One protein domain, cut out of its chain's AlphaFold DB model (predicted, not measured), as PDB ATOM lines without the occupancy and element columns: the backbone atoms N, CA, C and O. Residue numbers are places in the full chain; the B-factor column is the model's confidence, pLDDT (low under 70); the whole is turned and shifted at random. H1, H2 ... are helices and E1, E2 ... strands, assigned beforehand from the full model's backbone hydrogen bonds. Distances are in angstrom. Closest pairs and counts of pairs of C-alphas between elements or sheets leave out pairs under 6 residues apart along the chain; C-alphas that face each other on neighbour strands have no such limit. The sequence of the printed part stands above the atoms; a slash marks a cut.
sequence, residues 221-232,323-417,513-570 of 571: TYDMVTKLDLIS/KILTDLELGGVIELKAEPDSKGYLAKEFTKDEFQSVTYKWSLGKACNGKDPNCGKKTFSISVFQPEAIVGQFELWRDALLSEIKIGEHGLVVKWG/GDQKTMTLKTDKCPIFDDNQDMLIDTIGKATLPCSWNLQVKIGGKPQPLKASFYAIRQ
ATOM      1  N   THR A 221      39.593  23.677  36.709       98.12
ATOM      2  CA  THR A 221      39.171  25.065  36.923       98.12
ATOM      3  C   THR A 221      40.391  25.888  37.304       98.12
ATOM      4  O   THR A 221      41.208  25.442  38.104       98.12
ATOM      5  N   TYR A 222      40.515  27.081  36.732       98.12
ATOM      6  CA  TYR A 222      41.659  27.963  36.900       98.12
ATOM      7  C   TYR A 222      41.197  29.355  37.331       98.12
ATOM      8  O   TYR A 222      40.442  29.996  36.602       98.12
ATOM      9  N   ASP A 223      41.686  29.854  38.462       97.81
ATOM     10  CA  ASP A 223      41.496  31.234  38.906       97.81
ATOM     11  C   ASP A 223      42.259  32.179  37.982       97.81
ATOM     12  O   ASP A 223      43.489  32.199  37.958       97.81
ATOM     13  N   MET A 224      41.520  32.963  37.205       96.50
ATOM     14  CA  MET A 224      42.038  33.854  36.179       96.50
ATOM     15  C   MET A 224      42.122  35.296  36.683       96.50
ATOM     16  O   MET A 224      41.165  35.848  37.227       96.50
ATOM     17  N   VAL A 225      43.239  35.955  36.381       95.81
ATOM     18  CA  VAL A 225      43.392  37.408  36.510       95.81
ATOM     19  C   VAL A 225      43.724  37.990  35.146       95.81
ATOM     20  O   VAL A 225      44.779  37.704  34.584       95.81
ATOM     21  N   THR A 226      42.843  38.843  34.630       94.06
ATOM     22  CA  THR A 226      43.050  39.603  33.393       94.06
ATOM     23  C   THR A 226      43.353  41.059  33.721       94.06
ATOM     24  O   THR A 226      42.591  41.702  34.430       94.06
ATOM     25  N   LYS A 227      44.438  41.608  33.181       91.75
ATOM     26  CA  LYS A 227      44.810  43.023  33.301       91.75
ATOM     27  C   LYS A 227      44.432  43.778  32.037       91.75
ATOM     28  O   LYS A 227      44.738  43.303  30.941       91.75
ATOM     29  N   LEU A 228      43.812  44.942  32.201       87.31
ATOM     30  CA  LEU A 228      43.316  45.796  31.124       87.31
ATOM     31  C   LEU A 228      43.835  47.231  31.281       87.31
ATOM     32  O   LEU A 228      43.764  47.793  32.371       87.31
ATOM     33  N   ASP A 229      44.247  47.838  30.167       81.88
ATOM     34  CA  ASP A 229      44.466  49.285  30.056       81.88
ATOM     35  C   ASP A 229      43.323  49.930  29.259       81.88
ATOM     36  O   ASP A 229      43.333  49.951  28.025       81.88
ATOM     37  N   LEU A 230      42.318  50.447  29.971       72.94
ATOM     38  CA  LEU A 230      41.142  51.065  29.360       72.94
ATOM     39  C   LEU A 230      41.407  52.482  28.848       72.94
ATOM     40  O   LEU A 230      40.732  52.900  27.912       72.94
ATOM     41  N   ILE A 231      42.373  53.219  29.411       68.00
ATOM     42  CA  ILE A 231      42.604  54.629  29.041       68.00
ATOM     43  C   ILE A 231      43.001  54.765  27.590       68.00
ATOM     44  O   ILE A 231      42.518  55.665  26.908       68.00
ATOM     45  N   SER A 232      43.851  53.855  27.123       66.12
ATOM     46  CA  SER A 232      44.373  53.881  25.758       66.12
ATOM     47  C   SER A 232      43.294  53.842  24.663       66.12
ATOM     48  O   SER A 232      43.600  54.134  23.509       66.12
ATOM     49  N   LYS A 323      45.543  55.989  36.693       65.69
ATOM     50  CA  LYS A 323      46.050  54.716  37.197       65.69
ATOM     51  C   LYS A 323      44.964  53.672  37.466       65.69
ATOM     52  O   LYS A 323      45.191  52.492  37.229       65.69
ATOM     53  N   ILE A 324      43.778  54.083  37.928       69.75
ATOM     54  CA  ILE A 324      42.642  53.165  38.134       69.75
ATOM     55  C   ILE A 324      42.237  52.462  36.840       69.75
ATOM     56  O   ILE A 324      41.880  51.288  36.871       69.75
ATOM     57  N   LEU A 325      42.263  53.186  35.724       69.38
ATOM     58  CA  LEU A 325      41.806  52.678  34.435       69.38
ATOM     59  C   LEU A 325      42.936  52.043  33.612       69.38
ATOM     60  O   LEU A 325      42.633  51.278  32.699       69.38
ATOM     61  N   THR A 326      44.208  52.325  33.920       71.12
ATOM     62  CA  THR A 326      45.363  51.642  33.304       71.12
ATOM     63  C   THR A 326      45.741  50.338  34.008       71.12
ATOM     64  O   THR A 326      46.297  49.454  33.367       71.12
ATOM     65  N   ASP A 327      45.454  50.214  35.312       76.62
ATOM     66  CA  ASP A 327      45.774  49.037  36.139       76.62
ATOM     67  C   ASP A 327      44.502  48.277  36.573       76.62
ATOM     68  O   ASP A 327      44.432  47.744  37.686       76.62
ATOM     69  N   LEU A 328      43.461  48.255  35.732       86.69
ATOM     70  CA  LEU A 328      42.230  47.533  36.044       86.69
ATOM     71  C   LEU A 328      42.464  46.023  35.905       86.69
ATOM     72  O   LEU A 328      42.894  45.547  34.853       86.69
ATOM     73  N   GLU A 329      42.143  45.252  36.941       91.88
ATOM     74  CA  GLU A 329      42.215  43.790  36.911       91.88
ATOM     75  C   GLU A 329      40.798  43.203  36.972       91.88
ATOM     76  O   GLU A 329      40.029  43.504  37.884       91.88
ATOM     77  N   LEU A 330      40.441  42.346  36.020       92.25
ATOM     78  CA  LEU A 330      39.249  41.512  36.091       92.25
ATOM     79  C   LEU A 330      39.638  40.141  36.649       92.25
ATOM     80  O   LEU A 330      40.460  39.438  36.057       92.25
ATOM     81  N   GLY A 331      39.057  39.769  37.787       95.19
ATOM     82  CA  GLY A 331      39.220  38.444  38.384       95.19
ATOM     83  C   GLY A 331      38.068  37.526  37.988       95.19
ATOM     84  O   GLY A 331      36.908  37.952  37.989       95.19
ATOM     85  N   GLY A 332      38.375  36.277  37.669       96.00
ATOM     86  CA  GLY A 332      37.410  35.307  37.173       96.00
ATOM     87  C   GLY A 332      37.925  33.876  37.229       96.00
ATOM     88  O   GLY A 332      38.907  33.595  37.907       96.00
ATOM     89  N   VAL A 333      37.274  32.990  36.485       97.12
ATOM     90  CA  VAL A 333      37.653  31.583  36.350       97.12
ATOM     91  C   VAL A 333      37.633  31.149  34.888       97.12
ATOM     92  O   VAL A 333      36.777  31.588  34.122       97.12
ATOM     93  N   ILE A 334      38.562  30.270  34.514       97.62
ATOM     94  CA  ILE A 334      38.506  29.463  33.293       97.62
ATOM     95  C   ILE A 334      38.187  28.028  33.708       97.62
ATOM     96  O   ILE A 334      38.907  27.442  34.508       97.62
ATOM     97  N   GLU A 335      37.131  27.446  33.159       97.88
ATOM     98  CA  GLU A 335      36.728  26.061  33.398       97.88
ATOM     99  C   GLU A 335      36.890  25.251  32.109       97.88
ATOM    100  O   GLU A 335      36.332  25.600  31.066       97.88
ATOM    101  N   LEU A 336      37.632  24.147  32.196       97.88
ATOM    102  CA  LEU A 336      37.832  23.168  31.133       97.88
ATOM    103  C   LEU A 336      37.281  21.822  31.617       97.88
ATOM    104  O   LEU A 336      37.866  21.169  32.481       97.88
ATOM    105  N   LYS A 337      36.131  21.410  31.078       96.69
ATOM    106  CA  LYS A 337      35.348  20.246  31.539       96.69
ATOM    107  C   LYS A 337      35.827  18.912  30.970       96.69
ATOM    108  O   LYS A 337      35.470  17.858  31.501       96.69
ATOM    109  N   ALA A 338      36.628  18.947  29.910       94.38
ATOM    110  CA  ALA A 338      37.201  17.778  29.254       94.38
ATOM    111  C   ALA A 338      38.644  18.057  28.811       94.38
ATOM    112  O   ALA A 338      39.061  19.213  28.728       94.38
ATOM    113  N   GLU A 339      39.396  16.990  28.546       91.06
ATOM    114  CA  GLU A 339      40.706  17.088  27.899       91.06
ATOM    115  C   GLU A 339      40.547  17.376  26.400       91.06
ATOM    116  O   GLU A 339      39.552  16.949  25.802       91.06
ATOM    117  N   PRO A 340      41.513  18.068  25.767       91.56
ATOM    118  CA  PRO A 340      41.574  18.143  24.315       91.56
ATOM    119  C   PRO A 340      41.653  16.749  23.678       91.56
ATOM    120  O   PRO A 340      42.253  15.831  24.237       91.56
ATOM    121  N   ASP A 341      41.071  16.603  22.489       86.12
ATOM    122  CA  ASP A 341      41.107  15.360  21.721       86.12
ATOM    123  C   ASP A 341      42.528  15.005  21.233       86.12
ATOM    124  O   ASP A 341      43.502  15.731  21.450       86.12
ATOM    125  N   SER A 342      42.667  13.890  20.510       78.50
ATOM    126  CA  SER A 342      43.964  13.436  19.985       78.50
ATOM    127  C   SER A 342      44.616  14.400  18.979       78.50
ATOM    128  O   SER A 342      45.769  14.198  18.604       78.50
ATOM    129  N   LYS A 343      43.891  15.416  18.493       85.06
ATOM    130  CA  LYS A 343      44.397  16.494  17.627       85.06
ATOM    131  C   LYS A 343      44.672  17.779  18.416       85.06
ATOM    132  O   LYS A 343      45.011  18.796  17.813       85.06
ATOM    133  N   GLY A 344      44.515  17.742  19.737       89.25
ATOM    134  CA  GLY A 344      44.664  18.886  20.624       89.25
ATOM    135  C   GLY A 344      43.474  19.842  20.595       89.25
ATOM    136  O   GLY A 344      43.621  20.964  21.065       89.25
ATOM    137  N   TYR A 345      42.313  19.464  20.055       95.94
ATOM    138  CA  TYR A 345      41.138  20.338  19.983       95.94
ATOM    139  C   TYR A 345      40.160  20.082  21.133       95.94
ATOM    140  O   TYR A 345      39.858  18.939  21.467       95.94
ATOM    141  N   LEU A 346      39.624  21.155  21.713       96.94
ATOM    142  CA  LEU A 346      38.563  21.117  22.713       96.94
ATOM    143  C   LEU A 346      37.412  22.032  22.278       96.94
ATOM    144  O   LEU A 346      37.597  23.229  22.041       96.94
ATOM    145  N   ALA A 347      36.217  21.452  22.174       97.44
ATOM    146  CA  ALA A 347      35.020  22.146  21.715       97.44
ATOM    147  C   ALA A 347      34.450  23.103  22.778       97.44
ATOM    148  O   ALA A 347      34.609  22.903  23.985       97.44
ATOM    149  N   LYS A 348      33.748  24.147  22.319       96.94
ATOM    150  CA  LYS A 348      33.279  25.268  23.154       96.94
ATOM    151  C   LYS A 348      32.304  24.888  24.269       96.94
ATOM    152  O   LYS A 348      32.209  25.591  25.264       96.94
ATOM    153  N   GLU A 349      31.560  23.798  24.129       96.88
ATOM    154  CA  GLU A 349      30.637  23.309  25.157       96.88
ATOM    155  C   GLU A 349      31.358  22.790  26.412       96.88
ATOM    156  O   GLU A 349      30.756  22.719  27.487       96.88
ATOM    157  N   PHE A 350      32.650  22.469  26.288       97.75
ATOM    158  CA  PHE A 350      33.500  22.012  27.385       97.75
ATOM    159  C   PHE A 350      34.349  23.124  27.992       97.75
ATOM    160  O   PHE A 350      35.121  22.852  28.907       97.75
ATOM    161  N   THR A 351      34.213  24.358  27.516       97.94
ATOM    162  CA  THR A 351      34.966  25.498  28.028       97.94
ATOM    163  C   THR A 351      34.025  26.568  28.553       97.94
ATOM    164  O   THR A 351      32.870  26.703  28.130       97.94
ATOM    165  N   LYS A 352      34.528  27.335  29.511       96.19
ATOM    166  CA  LYS A 352      33.850  28.508  30.032       96.19
ATOM    167  C   LYS A 352      34.887  29.466  30.593       96.19
ATOM    168  O   LYS A 352      35.786  29.033  31.304       96.19
ATOM    169  N   ASP A 353      34.743  30.751  30.319       94.44
ATOM    170  CA  ASP A 353      35.349  31.802  31.127       94.44
ATOM    171  C   ASP A 353      34.248  32.603  31.821       94.44
ATOM    172  O   ASP A 353      33.178  32.848  31.267       94.44
ATOM    173  N   GLU A 354      34.476  32.966  33.076       94.88
ATOM    174  CA  GLU A 354      33.543  33.772  33.854       94.88
ATOM    175  C   GLU A 354      34.303  34.830  34.633       94.88
ATOM    176  O   GLU A 354      35.155  34.512  35.457       94.88
ATOM    177  N   PHE A 355      33.954  36.092  34.424       93.94
ATOM    178  CA  PHE A 355      34.475  37.191  35.220       93.94
ATOM    179  C   PHE A 355      33.538  37.462  36.391       93.94
ATOM    180  O   PHE A 355      32.326  37.601  36.226       93.94
ATOM    181  N   GLN A 356      34.117  37.584  37.583       94.25
ATOM    182  CA  GLN A 356      33.374  37.660  38.842       94.25
ATOM    183  C   GLN A 356      33.665  38.932  39.636       94.25
ATOM    184  O   GLN A 356      32.827  39.392  40.418       94.25
ATOM    185  N   SER A 357      34.847  39.517  39.447       94.62
ATOM    186  CA  SER A 357      35.309  40.649  40.238       94.62
ATOM    187  C   SER A 357      36.094  41.656  39.413       94.62
ATOM    188  O   SER A 357      36.666  41.338  38.372       94.62
ATOM    189  N   VAL A 358      36.132  42.880  39.925       92.31
ATOM    190  CA  VAL A 358      36.991  43.948  39.434       92.31
ATOM    191  C   VAL A 358      37.876  44.402  40.581       92.31
ATOM    192  O   VAL A 358      37.384  44.713  41.667       92.31
ATOM    193  N   THR A 359      39.176  44.468  40.323       90.81
ATOM    194  CA  THR A 359      40.175  45.034  41.219       90.81
ATOM    195  C   THR A 359      40.791  46.272  40.583       90.81
ATOM    196  O   THR A 359      41.144  46.283  39.409       90.81
ATOM    197  N   TYR A 360      40.937  47.325  41.377       85.25
ATOM    198  CA  TYR A 360      41.640  48.548  41.000       85.25
ATOM    199  C   TYR A 360      42.492  49.037  42.172       85.25
ATOM    200  O   TYR A 360      42.324  48.597  43.316       85.25
ATOM    201  N   LYS A 361      43.412  49.966  41.906       78.50
ATOM    202  CA  LYS A 361      44.306  50.533  42.922       78.50
ATOM    203  C   LYS A 361      44.032  52.020  43.134       78.50
ATOM    204  O   LYS A 361      44.124  52.810  42.205       78.50
ATOM    205  N   TRP A 362      43.747  52.399  44.380       74.62
ATOM    206  CA  TRP A 362      43.537  53.779  44.818       74.62
ATOM    207  C   TRP A 362      44.298  54.076  46.112       74.62
ATOM    208  O   TRP A 362      43.977  53.556  47.186       74.62
ATOM    209  N   SER A 363      45.317  54.926  46.006       68.88
ATOM    210  CA  SER A 363      46.206  55.296  47.112       68.88
ATOM    211  C   SER A 363      45.862  56.625  47.786       68.88
ATOM    212  O   SER A 363      46.371  56.881  48.877       68.88
ATOM    213  N   LEU A 364      45.009  57.465  47.189       65.81
ATOM    214  CA  LEU A 364      44.698  58.776  47.759       65.81
ATOM    215  C   LEU A 364      44.033  58.641  49.137       65.81
ATOM    216  O   LEU A 364      43.115  57.843  49.331       65.81
ATOM    217  N   GLY A 365      44.507  59.437  50.098       58.41
ATOM    218  CA  GLY A 365      44.024  59.408  51.481       58.41
ATOM    219  C   GLY A 365      44.508  58.198  52.285       58.41
ATOM    220  O   GLY A 365      44.116  58.043  53.441       58.41
ATOM    221  N   LYS A 366      45.374  57.346  51.713       64.19
ATOM    222  CA  LYS A 366      46.017  56.234  52.416       64.19
ATOM    223  C   LYS A 366      47.506  56.501  52.617       64.19
ATOM    224  O   LYS A 366      48.200  56.944  51.707       64.19
ATOM    225  N   ALA A 367      48.016  56.151  53.795       64.06
ATOM    226  CA  ALA A 367      49.448  56.129  54.075       64.06
ATOM    227  C   ALA A 367      50.098  54.889  53.430       64.06
ATOM    228  O   ALA A 367      50.478  53.940  54.113       64.06
ATOM    229  N   CYS A 368      50.164  54.859  52.096       65.94
ATOM    230  CA  CYS A 368      50.771  53.746  51.379       65.94
ATOM    231  C   CYS A 368      52.297  53.791  51.459       65.94
ATOM    232  O   CYS A 368      52.928  54.738  50.999       65.94
ATOM    233  N   ASN A 369      52.899  52.726  51.986       68.75
ATOM    234  CA  ASN A 369      54.327  52.477  51.829       68.75
ATOM    235  C   ASN A 369      54.587  52.008  50.386       68.75
ATOM    236  O   ASN A 369      53.917  51.091  49.914       68.75
ATOM    237  N   GLY A 370      55.575  52.585  49.696       61.25
ATOM    238  CA  GLY A 370      55.928  52.221  48.315       61.25
ATOM    239  C   GLY A 370      56.333  50.751  48.116       61.25
ATOM    240  O   GLY A 370      56.403  50.293  46.980       61.25
ATOM    241  N   LYS A 371      56.573  50.005  49.203       69.00
ATOM    242  CA  LYS A 371      56.887  48.568  49.185       69.00
ATOM    243  C   LYS A 371      55.671  47.642  49.272       69.00
ATOM    244  O   LYS A 371      55.840  46.450  49.050       69.00
ATOM    245  N   ASP A 372      54.484  48.144  49.619       73.50
ATOM    246  CA  ASP A 372      53.284  47.307  49.721       73.50
ATOM    247  C   ASP A 372      52.563  47.234  48.358       73.50
ATOM    248  O   ASP A 372      51.930  48.214  47.934       73.50
ATOM    249  N   PRO A 373      52.619  46.088  47.651       69.56
ATOM    250  CA  PRO A 373      51.954  45.939  46.360       69.56
ATOM    251  C   PRO A 373      50.425  46.026  46.479       69.56
ATOM    252  O   PRO A 373      49.763  46.419  45.511       69.56
ATOM    253  N   ASN A 374      49.876  45.734  47.661       79.31
ATOM    254  CA  ASN A 374      48.446  45.672  47.939       79.31
ATOM    255  C   ASN A 374      47.881  46.976  48.504       79.31
ATOM    256  O   ASN A 374      46.657  47.126  48.571       79.31
ATOM    257  N   CYS A 375      48.722  47.950  48.861       78.81
ATOM    258  CA  CYS A 375      48.203  49.199  49.394       78.81
ATOM    259  C   CYS A 375      47.302  49.895  48.377       78.81
ATOM    260  O   CYS A 375      47.670  50.100  47.222       78.81
ATOM    261  N   GLY A 376      46.098  50.253  48.811       76.69
ATOM    262  CA  GLY A 376      45.115  50.897  47.949       76.69
ATOM    263  C   GLY A 376      44.386  49.957  46.991       76.69
ATOM    264  O   GLY A 376      43.457  50.419  46.337       76.69
ATOM    265  N   LYS A 377      44.720  48.659  46.937       85.12
ATOM    266  CA  LYS A 377      43.909  47.701  46.184       85.12
ATOM    267  C   LYS A 377      42.503  47.623  46.774       85.12
ATOM    268  O   LYS A 377      42.309  47.616  47.995       85.12
ATOM    269  N   LYS A 378      41.522  47.603  45.885       85.75
ATOM    270  CA  LYS A 378      40.102  47.491  46.184       85.75
ATOM    271  C   LYS A 378      39.498  46.532  45.180       85.75
ATOM    272  O   LYS A 378      39.707  46.700  43.985       85.75
ATOM    273  N   THR A 379      38.741  45.571  45.688       90.88
ATOM    274  CA  THR A 379      38.072  44.549  44.887       90.88
ATOM    275  C   THR A 379      36.583  44.596  45.181       90.88
ATOM    276  O   THR A 379      36.184  44.710  46.343       90.88
ATOM    277  N   PHE A 380      35.763  44.521  44.141       91.81
ATOM    278  CA  PHE A 380      34.315  44.392  44.261       91.81
ATOM    279  C   PHE A 380      33.783  43.370  43.254       91.81
ATOM    280  O   PHE A 380      34.398  43.126  42.217       91.81
ATOM    281  N   SER A 381      32.643  42.753  43.571       93.94
ATOM    282  CA  SER A 381      31.978  41.809  42.664       93.94
ATOM    283  C   SER A 381      31.376  42.544  41.470       93.94
ATOM    284  O   SER A 381      30.819  43.621  41.641       93.94
ATOM    285  N   ILE A 382      31.412  41.942  40.283       92.12
ATOM    286  CA  ILE A 382      30.773  42.486  39.073       92.12
ATOM    287  C   ILE A 382      29.260  42.684  39.250       92.12
ATOM    288  O   ILE A 382      28.700  43.661  38.747       92.12
ATOM    289  N   SER A 383      28.624  41.839  40.066       92.38
ATOM    290  CA  SER A 383      27.186  41.891  40.370       92.38
ATOM    291  C   SER A 383      26.694  43.243  40.906       92.38
ATOM    292  O   SER A 383      25.512  43.558  40.779       92.38
ATOM    293  N   VAL A 384      27.585  44.071  41.470       91.31
ATOM    294  CA  VAL A 384      27.232  45.391  42.022       91.31
ATOM    295  C   VAL A 384      26.901  46.436  40.953       91.31
ATOM    296  O   VAL A 384      26.237  47.423  41.267       91.31
ATOM    297  N   PHE A 385      27.371  46.252  39.714       88.81
ATOM    298  CA  PHE A 385      27.104  47.166  38.594       88.81
ATOM    299  C   PHE A 385      26.428  46.471  37.408       88.81
ATOM    300  O   PHE A 385      25.756  47.124  36.612       88.81
ATOM    301  N   GLN A 386      26.582  45.153  37.295       88.81
ATOM    302  CA  GLN A 386      25.960  44.333  36.270       88.81
ATOM    303  C   GLN A 386      25.478  43.023  36.912       88.81
ATOM    304  O   GLN A 386      26.302  42.154  37.189       88.81
ATOM    305  N   PRO A 387      24.163  42.867  37.162       85.69
ATOM    306  CA  PRO A 387      23.619  41.655  37.776       85.69
ATOM    307  C   PRO A 387      23.856  40.390  36.943       85.69
ATOM    308  O   PRO A 387      23.950  39.297  37.495       85.69
ATOM    309  N   GLU A 388      23.926  40.530  35.617       85.06
ATOM    310  CA  GLU A 388      24.158  39.421  34.698       85.06
ATOM    311  C   GLU A 388      25.632  38.990  34.706       85.06
ATOM    312  O   GLU A 388      26.533  39.817  34.542       85.06
ATOM    313  N   ALA A 389      25.882  37.685  34.842       84.25
ATOM    314  CA  ALA A 389      27.237  37.141  34.826       84.25
ATOM    315  C   ALA A 389      27.940  37.419  33.485       84.25
ATOM    316  O   ALA A 389      27.352  37.269  32.412       84.25
ATOM    317  N   ILE A 390      29.218  37.797  33.547       90.12
ATOM    318  CA  ILE A 390      30.060  37.986  32.364       90.12
ATOM    319  C   ILE A 390      30.682  36.631  32.038       90.12
ATOM    320  O   ILE A 390      31.702  36.269  32.619       90.12
ATOM    321  N   VAL A 391      30.031  35.878  31.149       91.81
ATOM    322  CA  VAL A 391      30.403  34.499  30.802       91.81
ATOM    323  C   VAL A 391      30.609  34.351  29.301       91.81
ATOM    324  O   VAL A 391      29.812  34.865  28.512       91.81
ATOM    325  N   GLY A 392      31.637  33.602  28.914       92.12
ATOM    326  CA  GLY A 392      31.908  33.207  27.540       92.12
ATOM    327  C   GLY A 392      32.198  31.715  27.423       92.12
ATOM    328  O   GLY A 392      32.381  30.992  28.400       92.12
ATOM    329  N   GLN A 393      32.161  31.242  26.181       95.38
ATOM    330  CA  GLN A 393      32.514  29.882  25.788       95.38
ATOM    331  C   GLN A 393      33.367  29.960  24.531       95.38
ATOM    332  O   GLN A 393      33.094  30.785  23.650       95.38
ATOM    333  N   PHE A 394      34.371  29.096  24.426       96.81
ATOM    334  CA  PHE A 394      35.408  29.222  23.408       96.81
ATOM    335  C   PHE A 394      35.963  27.883  22.942       96.81
ATOM    336  O   PHE A 394      36.090  26.929  23.695       96.81
ATOM    337  N   GLU A 395      36.361  27.806  21.686       97.75
ATOM    338  CA  GLU A 395      37.162  26.672  21.230       97.75
ATOM    339  C   GLU A 395      38.589  26.790  21.771       97.75
ATOM    340  O   GLU A 395      39.092  27.902  21.946       97.75
ATOM    341  N   LEU A 396      39.255  25.669  22.022       97.88
ATOM    342  CA  LEU A 396      40.650  25.650  22.454       97.88
ATOM    343  C   LEU A 396      41.455  24.680  21.591       97.88
ATOM    344  O   LEU A 396      40.994  23.590  21.264       97.88
ATOM    345  N   TRP A 397      42.673  25.084  21.234       97.25
ATOM    346  CA  TRP A 397      43.661  24.219  20.592       97.25
ATOM    347  C   TRP A 397      44.899  24.133  21.466       97.25
ATOM    348  O   TRP A 397      45.380  25.148  21.961       97.25
ATOM    349  N   ARG A 398      45.432  22.930  21.633       94.69
ATOM    350  CA  ARG A 398      46.629  22.636  22.401       94.69
ATOM    351  C   ARG A 398      47.731  22.156  21.471       94.69
ATOM    352  O   ARG A 398      47.552  21.184  20.744       94.69
ATOM    353  N   ASP A 399      48.890  22.785  21.580       90.31
ATOM    354  CA  ASP A 399      50.142  22.244  21.078       90.31
ATOM    355  C   ASP A 399      50.852  21.516  22.227       90.31
ATOM    356  O   ASP A 399      51.406  22.126  23.145       90.31
ATOM    357  N   ALA A 400      50.781  20.185  22.199       78.94
ATOM    358  CA  ALA A 400      51.390  19.334  23.214       78.94
ATOM    359  C   ALA A 400      52.926  19.403  23.205       78.94
ATOM    360  O   ALA A 400      53.534  19.261  24.261       78.94
ATOM    361  N   LEU A 401      53.546  19.639  22.043       78.00
ATOM    362  CA  LEU A 401      55.004  19.677  21.903       78.00
ATOM    363  C   LEU A 401      55.573  20.994  22.427       78.00
ATOM    364  O   LEU A 401      56.610  21.003  23.084       78.00
ATOM    365  N   LEU A 402      54.887  22.104  22.150       84.06
ATOM    366  CA  LEU A 402      55.307  23.431  22.602       84.06
ATOM    367  C   LEU A 402      54.817  23.774  24.012       84.06
ATOM    368  O   LEU A 402      55.247  24.782  24.564       84.06
ATOM    369  N   SER A 403      53.946  22.949  24.606       89.75
ATOM    370  CA  SER A 403      53.250  23.278  25.859       89.75
ATOM    371  C   SER A 403      52.558  24.642  25.764       89.75
ATOM    372  O   SER A 403      52.679  25.503  26.636       89.75
ATOM    373  N   GLU A 404      51.828  24.841  24.665       95.38
ATOM    374  CA  GLU A 404      51.081  26.061  24.369       95.38
ATOM    375  C   GLU A 404      49.601  25.731  24.147       95.38
ATOM    376  O   GLU A 404      49.242  24.670  23.636       95.38
ATOM    377  N   ILE A 405      48.728  26.674  24.489       96.88
ATOM    378  CA  ILE A 405      47.324  26.670  24.088       96.88
ATOM    379  C   ILE A 405      46.992  27.908  23.261       96.88
ATOM    380  O   ILE A 405      47.631  28.959  23.358       96.88
ATOM    381  N   LYS A 406      45.924  27.787  22.487       97.00
ATOM    382  CA  LYS A 406      45.263  28.854  21.752       97.00
ATOM    383  C   LYS A 406      43.792  28.855  22.142       97.00
ATOM    384  O   LYS A 406      43.110  27.850  21.972       97.00
ATOM    385  N   ILE A 407      43.308  29.990  22.625       97.06
ATOM    386  CA  ILE A 407      41.904  30.223  22.947       97.06
ATOM    387  C   ILE A 407      41.260  30.915  21.748       97.06
ATOM    388  O   ILE A 407      41.714  31.971  21.301       97.06
ATOM    389  N   GLY A 408      40.213  30.293  21.220       96.31
ATOM    390  CA  GLY A 408      39.436  30.767  20.088       96.31
ATOM    391  C   GLY A 408      38.695  32.060  20.368       96.31
ATOM    392  O   GLY A 408      38.450  32.444  21.511       96.31
ATOM    393  N   GLU A 409      38.330  32.738  19.285       95.25
ATOM    394  CA  GLU A 409      37.603  33.992  19.379       95.25
ATOM    395  C   GLU A 409      36.210  33.775  19.962       95.25
ATOM    396  O   GLU A 409      35.375  33.052  19.420       95.25
ATOM    397  N   HIS A 410      35.955  34.445  21.072       93.75
ATOM    398  CA  HIS A 410      34.663  34.477  21.731       93.75
ATOM    399  C   HIS A 410      34.433  35.878  22.279       93.75
ATOM    400  O   HIS A 410      35.314  36.736  22.227       93.75
ATOM    401  N   GLY A 411      33.216  36.152  22.736       89.81
ATOM    402  CA  GLY A 411      32.949  37.465  23.290       89.81
ATOM    403  C   GLY A 411      31.931  37.450  24.398       89.81
ATOM    404  O   GLY A 411      31.197  36.482  24.581       89.81
ATOM    405  N   LEU A 412      31.944  38.563  25.110       88.56
ATOM    406  CA  LEU A 412      31.372  38.772  26.421       88.56
ATOM    407  C   LEU A 412      30.564  40.065  26.406       88.56
ATOM    408  O   LEU A 412      30.843  40.989  25.631       88.56
ATOM    409  N   VAL A 413      29.573  40.134  27.287       87.06
ATOM    410  CA  VAL A 413      28.746  41.326  27.479       87.06
ATOM    411  C   VAL A 413      29.177  42.011  28.769       87.06
ATOM    412  O   VAL A 413      28.876  41.551  29.866       87.06
ATOM    413  N   VAL A 414      29.896  43.116  28.617       85.19
ATOM    414  CA  VAL A 414      30.393  43.984  29.690       85.19
ATOM    415  C   VAL A 414      29.751  45.368  29.556       85.19
ATOM    416  O   VAL A 414      29.880  46.009  28.508       85.19
ATOM    417  N   LYS A 415      29.080  45.836  30.615       87.00
ATOM    418  CA  LYS A 415      28.536  47.196  30.748       87.00
ATOM    419  C   LYS A 415      29.631  48.160  31.235       87.00
ATOM    420  O   LYS A 415      29.752  48.440  32.430       87.00
ATOM    421  N   TRP A 416      30.478  48.621  30.309       82.38
ATOM    422  CA  TRP A 416      31.606  49.526  30.578       82.38
ATOM    423  C   TRP A 416      31.188  50.853  31.233       82.38
ATOM    424  O   TRP A 416      31.866  51.335  32.140       82.38
ATOM    425  N   GLY A 417      30.064  51.429  30.806       82.88
ATOM    426  CA  GLY A 417      29.489  52.644  31.376       82.88
ATOM    427  C   GLY A 417      29.069  52.455  32.826       82.88
ATOM    428  O   GLY A 417      29.461  53.243  33.690       82.88
ATOM    429  N   GLY A 513      20.708  43.736  22.957       51.81
ATOM    430  CA  GLY A 513      20.370  42.307  23.125       51.81
ATOM    431  C   GLY A 513      21.469  41.239  23.079       51.81
ATOM    432  O   GLY A 513      21.585  40.473  24.024       51.81
ATOM    433  N   ASP A 514      22.267  41.205  22.010       50.94
ATOM    434  CA  ASP A 514      23.156  40.098  21.632       50.94
ATOM    435  C   ASP A 514      24.570  40.546  21.204       50.94
ATOM    436  O   ASP A 514      25.389  39.731  20.769       50.94
ATOM    437  N   GLN A 515      24.895  41.843  21.263       63.00
ATOM    438  CA  GLN A 515      26.206  42.312  20.805       63.00
ATOM    439  C   GLN A 515      27.274  42.160  21.890       63.00
ATOM    440  O   GLN A 515      27.291  42.888  22.877       63.00
ATOM    441  N   LYS A 516      28.206  41.231  21.649       67.38
ATOM    442  CA  LYS A 516      29.487  41.107  22.357       67.38
ATOM    443  C   LYS A 516      30.153  42.489  22.433       67.38
ATOM    444  O   LYS A 516      30.488  43.073  21.399       67.38
ATOM    445  N   THR A 517      30.315  43.023  23.643       77.44
ATOM    446  CA  THR A 517      30.973  44.322  23.886       77.44
ATOM    447  C   THR A 517      32.461  44.166  24.179       77.44
ATOM    448  O   THR A 517      33.198  45.153  24.191       77.44
ATOM    449  N   MET A 518      32.905  42.924  24.364       85.94
ATOM    450  CA  MET A 518      34.296  42.513  24.453       85.94
ATOM    451  C   MET A 518      34.475  41.227  23.647       85.94
ATOM    452  O   MET A 518      33.710  40.286  23.822       85.94
ATOM    453  N   THR A 519      35.468  41.184  22.769       88.62
ATOM    454  CA  THR A 519      35.883  39.991  22.025       88.62
ATOM    455  C   THR A 519      37.329  39.699  22.381       88.62
ATOM    456  O   THR A 519      38.147  40.618  22.407       88.62
ATOM    457  N   LEU A 520      37.652  38.442  22.656       92.50
ATOM    458  CA  LEU A 520      38.986  38.025  23.064       92.50
ATOM    459  C   LEU A 520      39.373  36.705  22.401       92.50
ATOM    460  O   LEU A 520      38.533  35.855  22.101       92.50
ATOM    461  N   LYS A 521      40.674  36.567  22.159       93.88
ATOM    462  CA  LYS A 521      41.343  35.343  21.717       93.88
ATOM    463  C   LYS A 521      42.804  35.383  22.132       93.88
ATOM    464  O   LYS A 521      43.340  36.462  22.393       93.88
ATOM    465  N   THR A 522      43.460  34.236  22.113       94.31
ATOM    466  CA  THR A 522      44.922  34.164  22.176       94.31
ATOM    467  C   THR A 522      45.447  33.560  20.884       94.31
ATOM    468  O   THR A 522      44.759  32.766  20.244       94.31
ATOM    469  N   ASP A 523      46.656  33.946  20.479       88.19
ATOM    470  CA  ASP A 523      47.357  33.255  19.391       88.19
ATOM    471  C   ASP A 523      48.211  32.114  19.941       88.19
ATOM    472  O   ASP A 523      48.190  31.008  19.405       88.19
ATOM    473  N   LYS A 524      48.935  32.394  21.030       91.69
ATOM    474  CA  LYS A 524      49.765  31.453  21.781       91.69
ATOM    475  C   LYS A 524      49.758  31.831  23.253       91.69
ATOM    476  O   LYS A 524      49.864  33.010  23.592       91.69
ATOM    477  N   CYS A 525      49.645  30.836  24.114       96.75
ATOM    478  CA  CYS A 525      49.622  31.012  25.555       96.75
ATOM    479  C   CYS A 525      50.321  29.814  26.207       96.75
ATOM    480  O   CYS A 525      49.833  28.695  26.055       96.75
ATOM    481  N   PRO A 526      51.469  30.004  26.876       96.50
ATOM    482  CA  PRO A 526      52.188  28.895  27.487       96.50
ATOM    483  C   PRO A 526      51.404  28.309  28.666       96.50
ATOM    484  O   PRO A 526      50.749  29.041  29.410       96.50
ATOM    485  N   ILE A 527      51.502  26.998  28.851       96.62
ATOM    486  CA  ILE A 527      50.943  26.258  29.988       96.62
ATOM    487  C   ILE A 527      52.065  25.564  30.761       96.62
ATOM    488  O   ILE A 527      53.086  25.198  30.177       96.62
ATOM    489  N   PHE A 528      51.889  25.396  32.070       94.81
ATOM    490  CA  PHE A 528      52.949  24.915  32.957       94.81
ATOM    491  C   PHE A 528      52.449  23.820  33.904       94.81
ATOM    492  O   PHE A 528      51.395  23.973  34.511       94.81
ATOM    493  N   ASP A 529      53.232  22.745  34.015       90.88
ATOM    494  CA  ASP A 529      53.191  21.711  35.064       90.88
ATOM    495  C   ASP A 529      54.429  21.968  35.947       90.88
ATOM    496  O   ASP A 529      55.545  21.561  35.613       90.88
ATOM    497  N   ASP A 530      54.265  22.796  36.981       88.38
ATOM    498  CA  ASP A 530      55.349  23.323  37.817       88.38
ATOM    499  C   ASP A 530      55.823  22.304  38.852       88.38
ATOM    500  O   ASP A 530      57.017  22.247  39.169       88.38
ATOM    501  N   ASN A 531      54.903  21.501  39.381       85.88
ATOM    502  CA  ASN A 531      55.212  20.476  40.373       85.88
ATOM    503  C   ASN A 531      55.600  19.120  39.738       85.88
ATOM    504  O   ASN A 531      56.066  18.224  40.449       85.88
ATOM    505  N   GLN A 532      55.488  18.994  38.409       80.81
ATOM    506  CA  GLN A 532      55.717  17.763  37.663       80.81
ATOM    507  C   GLN A 532      54.850  16.624  38.200       80.81
ATOM    508  O   GLN A 532      55.365  15.534  38.494       80.81
ATOM    509  N   ASP A 533      53.531  16.816  38.230       81.75
ATOM    510  CA  ASP A 533      52.534  15.806  38.614       81.75
ATOM    511  C   ASP A 533      51.626  15.332  37.461       81.75
ATOM    512  O   ASP A 533      50.792  14.459  37.679       81.75
ATOM    513  N   MET A 534      51.861  15.808  36.227       84.81
ATOM    514  CA  MET A 534      51.043  15.537  35.032       84.81
ATOM    515  C   MET A 534      49.730  16.315  35.022       84.81
ATOM    516  O   MET A 534      48.849  15.988  34.230       84.81
ATOM    517  N   LEU A 535      49.599  17.370  35.817       89.31
ATOM    518  CA  LEU A 535      48.511  18.330  35.753       89.31
ATOM    519  C   LEU A 535      49.078  19.693  35.348       89.31
ATOM    520  O   LEU A 535      50.150  20.110  35.766       89.31
ATOM    521  N   ILE A 536      48.361  20.406  34.484       94.31
ATOM    522  CA  ILE A 536      48.694  21.801  34.201       94.31
ATOM    523  C   ILE A 536      48.254  22.640  35.395       94.31
ATOM    524  O   ILE A 536      47.047  22.790  35.616       94.31
ATOM    525  N   ASP A 537      49.235  23.194  36.098       95.25
ATOM    526  CA  ASP A 537      49.102  24.093  37.242       95.25
ATOM    527  C   ASP A 537      48.717  25.505  36.810       95.25
ATOM    528  O   ASP A 537      47.919  26.165  37.472       95.25
ATOM    529  N   THR A 538      49.276  26.010  35.704       96.81
ATOM    530  CA  THR A 538      48.997  27.386  35.274       96.81
ATOM    531  C   THR A 538      48.850  27.547  33.765       96.81
ATOM    532  O   THR A 538      49.524  26.900  32.963       96.81
ATOM    533  N   ILE A 539      47.973  28.477  33.380       97.38
ATOM    534  CA  ILE A 539      47.833  29.021  32.029       97.38
ATOM    535  C   ILE A 539      48.461  30.417  32.048       97.38
ATOM    536  O   ILE A 539      47.913  31.345  32.642       97.38
ATOM    537  N   GLY A 540      49.640  30.574  31.451       96.62
ATOM    538  CA  GLY A 540      50.497  31.737  31.679       96.62
ATOM    539  C   GLY A 540      50.999  31.824  33.126       96.62
ATOM    540  O   GLY A 540      50.705  30.978  33.971       96.62
ATOM    541  N   LYS A 541      51.775  32.868  33.432       94.25
ATOM    542  CA  LYS A 541      52.223  33.218  34.793       94.25
ATOM    543  C   LYS A 541      52.199  34.724  34.992       94.25
ATOM    544  O   LYS A 541      52.299  35.474  34.032       94.25
ATOM    545  N   ALA A 542      52.186  35.202  36.233       89.75
ATOM    546  CA  ALA A 542      52.278  36.642  36.501       89.75
ATOM    547  C   ALA A 542      53.548  37.296  35.902       89.75
ATOM    548  O   ALA A 542      53.518  38.468  35.528       89.75
ATOM    549  N   THR A 543      54.652  36.546  35.798       92.62
ATOM    550  CA  THR A 543      55.922  36.978  35.181       92.62
ATOM    551  C   THR A 543      55.986  36.747  33.670       92.62
ATOM    552  O   THR A 543      56.789  37.389  32.998       92.62
ATOM    553  N   LEU A 544      55.151  35.851  33.142       94.38
ATOM    554  CA  LEU A 544      55.044  35.527  31.721       94.38
ATOM    555  C   LEU A 544      53.562  35.308  31.370       94.38
ATOM    556  O   LEU A 544      53.122  34.164  31.216       94.38
ATOM    557  N   PRO A 545      52.754  36.383  31.354       95.19
ATOM    558  CA  PRO A 545      51.321  36.258  31.150       95.19
ATOM    559  C   PRO A 545      51.020  35.974  29.681       95.19
ATOM    560  O   PRO A 545      51.801  36.298  28.784       95.19
ATOM    561  N   CYS A 546      49.853  35.402  29.430       96.50
ATOM    562  CA  CYS A 546      49.319  35.250  28.091       96.50
ATOM    563  C   CYS A 546      48.747  36.577  27.592       96.50
ATOM    564  O   CYS A 546      48.133  37.328  28.352       96.50
ATOM    565  N   SER A 547      48.930  36.863  26.307       94.69
ATOM    566  CA  SER A 547      48.367  38.056  25.676       94.69
ATOM    567  C   SER A 547      46.945  37.785  25.208       94.69
ATOM    568  O   SER A 547      46.706  36.853  24.439       94.69
ATOM    569  N   TRP A 548      46.013  38.640  25.620       92.81
ATOM    570  CA  TRP A 548      44.703  38.706  24.993       92.81
ATOM    571  C   TRP A 548      44.776  39.617  23.769       92.81
ATOM    572  O   TRP A 548      45.111  40.797  23.873       92.81
ATOM    573  N   ASN A 549      44.370  39.096  22.616       91.38
ATOM    574  CA  ASN A 549      43.979  39.912  21.474       91.38
ATOM    575  C   ASN A 549      42.552  40.408  21.719       91.38
ATOM    576  O   ASN A 549      41.581  39.824  21.233       91.38
ATOM    577  N   LEU A 550      42.443  41.442  22.551       88.38
ATOM    578  CA  LEU A 550      41.176  41.948  23.052       88.38
ATOM    579  C   LEU A 550      40.675  43.110  22.193       88.38
ATOM    580  O   LEU A 550      41.422  44.031  21.866       88.38
ATOM    581  N   GLN A 551      39.393  43.079  21.847       87.25
ATOM    582  CA  GLN A 551      38.683  44.190  21.225       87.25
ATOM    583  C   GLN A 551      37.467  44.551  22.066       87.25
ATOM    584  O   GLN A 551      36.632  43.697  22.355       87.25
ATOM    585  N   VAL A 552      37.343  45.823  22.426       80.94
ATOM    586  CA  VAL A 552      36.164  46.359  23.112       80.94
ATOM    587  C   VAL A 552      35.328  47.175  22.148       80.94
ATOM    588  O   VAL A 552      35.858  47.921  21.329       80.94
ATOM    589  N   LYS A 553      34.006  47.060  22.240       77.50
ATOM    590  CA  LYS A 553      33.082  47.923  21.507       77.50
ATOM    591  C   LYS A 553      32.618  49.037  22.435       77.50
ATOM    592  O   LYS A 553      31.717  48.828  23.241       77.50
ATOM    593  N   ILE A 554      33.220  50.216  22.304       67.50
ATOM    594  CA  ILE A 554      32.869  51.397  23.104       67.50
ATOM    595  C   ILE A 554      32.195  52.424  22.193       67.50
ATOM    596  O   ILE A 554      32.705  52.743  21.117       67.50
ATOM    597  N   GLY A 555      31.004  52.900  22.577       64.31
ATOM    598  CA  GLY A 555      30.230  53.845  21.758       64.31
ATOM    599  C   GLY A 555      29.907  53.306  20.356       64.31
ATOM    600  O   GLY A 555      29.830  54.059  19.388       64.31
ATOM    601  N   GLY A 556      29.798  51.981  20.221       67.81
ATOM    602  CA  GLY A 556      29.515  51.309  18.955       67.81
ATOM    603  C   GLY A 556      30.724  51.045  18.048       67.81
ATOM    604  O   GLY A 556      30.550  50.379  17.026       67.81
ATOM    605  N   LYS A 557      31.936  51.494  18.404       71.62
ATOM    606  CA  LYS A 557      33.155  51.285  17.603       71.62
ATOM    607  C   LYS A 557      34.076  50.240  18.249       71.62
ATOM    608  O   LYS A 557      34.345  50.359  19.444       71.62
ATOM    609  N   PRO A 558      34.566  49.236  17.499       78.88
ATOM    610  CA  PRO A 558      35.561  48.299  18.007       78.88
ATOM    611  C   PRO A 558      36.920  48.991  18.157       78.88
ATOM    612  O   PRO A 558      37.379  49.665  17.235       78.88
ATOM    613  N   GLN A 559      37.556  48.813  19.311       80.75
ATOM    614  CA  GLN A 559      38.880  49.331  19.639       80.75
ATOM    615  C   GLN A 559      39.744  48.189  20.190       80.75
ATOM    616  O   GLN A 559      39.304  47.496  21.113       80.75
ATOM    617  N   PRO A 560      40.947  47.947  19.639       84.94
ATOM    618  CA  PRO A 560      41.870  46.973  20.204       84.94
ATOM    619  C   PRO A 560      42.406  47.485  21.540       84.94
ATOM    620  O   PRO A 560      42.830  48.633  21.633       84.94
ATOM    621  N   LEU A 561      42.432  46.629  22.555       82.31
ATOM    622  CA  LEU A 561      42.895  46.969  23.894       82.31
ATOM    623  C   LEU A 561      44.041  46.039  24.292       82.31
ATOM    624  O   LEU A 561      43.987  44.828  24.072       82.31
ATOM    625  N   LYS A 562      45.092  46.606  24.893       83.06
ATOM    626  CA  LYS A 562      46.201  45.814  25.432       83.06
ATOM    627  C   LYS A 562      45.744  45.103  26.693       83.06
ATOM    628  O   LYS A 562      45.463  45.741  27.704       83.06
ATOM    629  N   ALA A 563      45.695  43.782  26.621       90.31
ATOM    630  CA  ALA A 563      45.261  42.952  27.722       90.31
ATOM    631  C   ALA A 563      46.162  41.732  27.867       90.31
ATOM    632  O   ALA A 563      46.690  41.192  26.893       90.31
ATOM    633  N   SER A 564      46.336  41.297  29.106       93.69
ATOM    634  CA  SER A 564      47.074  40.077  29.419       93.69
ATOM    635  C   SER A 564      46.390  39.333  30.549       93.69
ATOM    636  O   SER A 564      45.672  39.948  31.335       93.69
ATOM    637  N   PHE A 565      46.606  38.029  30.643       96.12
ATOM    638  CA  PHE A 565      46.084  37.235  31.741       96.12
ATOM    639  C   PHE A 565      47.038  36.130  32.155       96.12
ATOM    640  O   PHE A 565      47.943  35.735  31.422       96.12
ATOM    641  N   TYR A 566      46.800  35.621  33.348       97.25
ATOM    642  CA  TYR A 566      47.284  34.323  33.774       97.25
ATOM    643  C   TYR A 566      46.171  33.653  34.575       97.25
ATOM    644  O   TYR A 566      45.297  34.342  35.112       97.25
ATOM    645  N   ALA A 567      46.195  32.329  34.639       97.69
ATOM    646  CA  ALA A 567      45.253  31.563  35.430       97.69
ATOM    647  C   ALA A 567      45.959  30.438  36.190       97.69
ATOM    648  O   ALA A 567      46.878  29.816  35.656       97.69
ATOM    649  N   ILE A 568      45.551  30.207  37.435       97.62
ATOM    650  CA  ILE A 568      46.156  29.229  38.351       97.62
ATOM    651  C   ILE A 568      45.115  28.163  38.664       97.62
ATOM    652  O   ILE A 568      43.989  28.502  39.008       97.62
ATOM    653  N   ARG A 569      45.474  26.889  38.525       96.94
ATOM    654  CA  ARG A 569      44.594  25.751  38.785       96.94
ATOM    655  C   ARG A 569      44.106  25.789  40.237       96.94
ATOM    656  O   ARG A 569      44.885  26.067  41.144       96.94
ATOM    657  N   GLN A 570      42.822  25.525  40.434       94.81
ATOM    658  CA  GLN A 570      42.250  25.268  41.753       94.81
ATOM    659  C   GLN A 570      42.613  23.842  42.193       94.81
ATOM    660  O   GLN A 570      42.600  22.930  41.362       94.81
TER     661      GLN A 570
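What this domain is: This is residues 221 to 232, 323 to 417 and 513 to 570 of the 571 residues of an uncharacterized protein of Myxococcales bacterium (UniProt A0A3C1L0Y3). Look first for a flattened, nearly closed barrel, ringed by E1, E2, E3, E5, E8, E9, E11 and E12, with a seam between E5 and E8. The small sheet E6 - E7 - E10 sits at one end of it, while H1 and the long loop of residues 362 to 376 lie toward the other; E4 pairs with E3 beside that loop. You have 165 printed residues, with under half in named elements: one helix and twelve strands, in the order E1 H1 E2 E3 E4 E5 E6 E7 E8 E9 E10 E11 E12, class mostly strand. Both sheets are antiparallel, the larger branched and strongly twisted. The whole is compact, with a radius of gyration of the C-alphas of 16.6 A and spans of 55 by 42 by 26 A.

How they stand to each other: Begin at E1, residues 221 to 228. On one side of it is E2, residues 328 to 336, where N 224 and O 332 are 2.8 A apart; on the other side is E12, residues 557 to 569, with N 223 and O 568 at 2.7 A. E3, residues 351 to 361, pairs with E2, N 335 and O 352 at 2.8 A. On the other side of E3 are E4, residues 377 to 381, N 358 and O 380 at 2.9 A, and E5, residues 390 to 392, N 355 and O 390 at 2.9 A. E2, E3 and E4 form a meander, each strand the antiparallel neighbour of the one before. E12, which bends by 59 degrees at residue 562, forms a hairpin with E11, residues 546 to 554, N 548 and O 563 at 2.9 A. Next find E9, residues 518 to 520, with N 519 and O 551 at 2.8 A, then E8, residues 410 to 412, with N 412 and O 518 at 2.8 A. At the seam, the closest C-alphas of E5 and E8, those of Gly 392 and Leu 412, are 5.7 A apart. In the small sheet, E7, residues 404 to 407, pairs with E6, residues 396 to 399, N 406 and O 397 at 2.7 A, and with E10, residues 525 to 528, N 405 and O 525 at 2.8 A. H1, residues 323 to 326, is on the larger, branched sheet and stands at that sheet's level, with a height over it of 3.2 A; it is too short for an O i to N i+4 pair, and its 1 pair of O i to N i+3 is within hydrogen-bond range.

Where its parts are: Find C-alpha 221 at (39.171, 25.065, 36.923), where E1 begins; it runs 21.9 A. E2 spans 25.2 A, E3 30.6 A and E11 23.6 A. E12, 35.1 A, ends at C-alpha 569, (44.594, 25.751, 38.785).

The domain as a whole: The farthest C-alphas, Ser 342 and Gly 365, are 55.7 A apart. Cuts leave gaps of 11.6 A between C-alphas 232 and 323 and 16.1 A between 417 and 513. The links E2 to E3, E3 to E4 and E10 to E11 are long. Confidence is under 70 at 22 residues, among them 363 to 371 and 513 to 516.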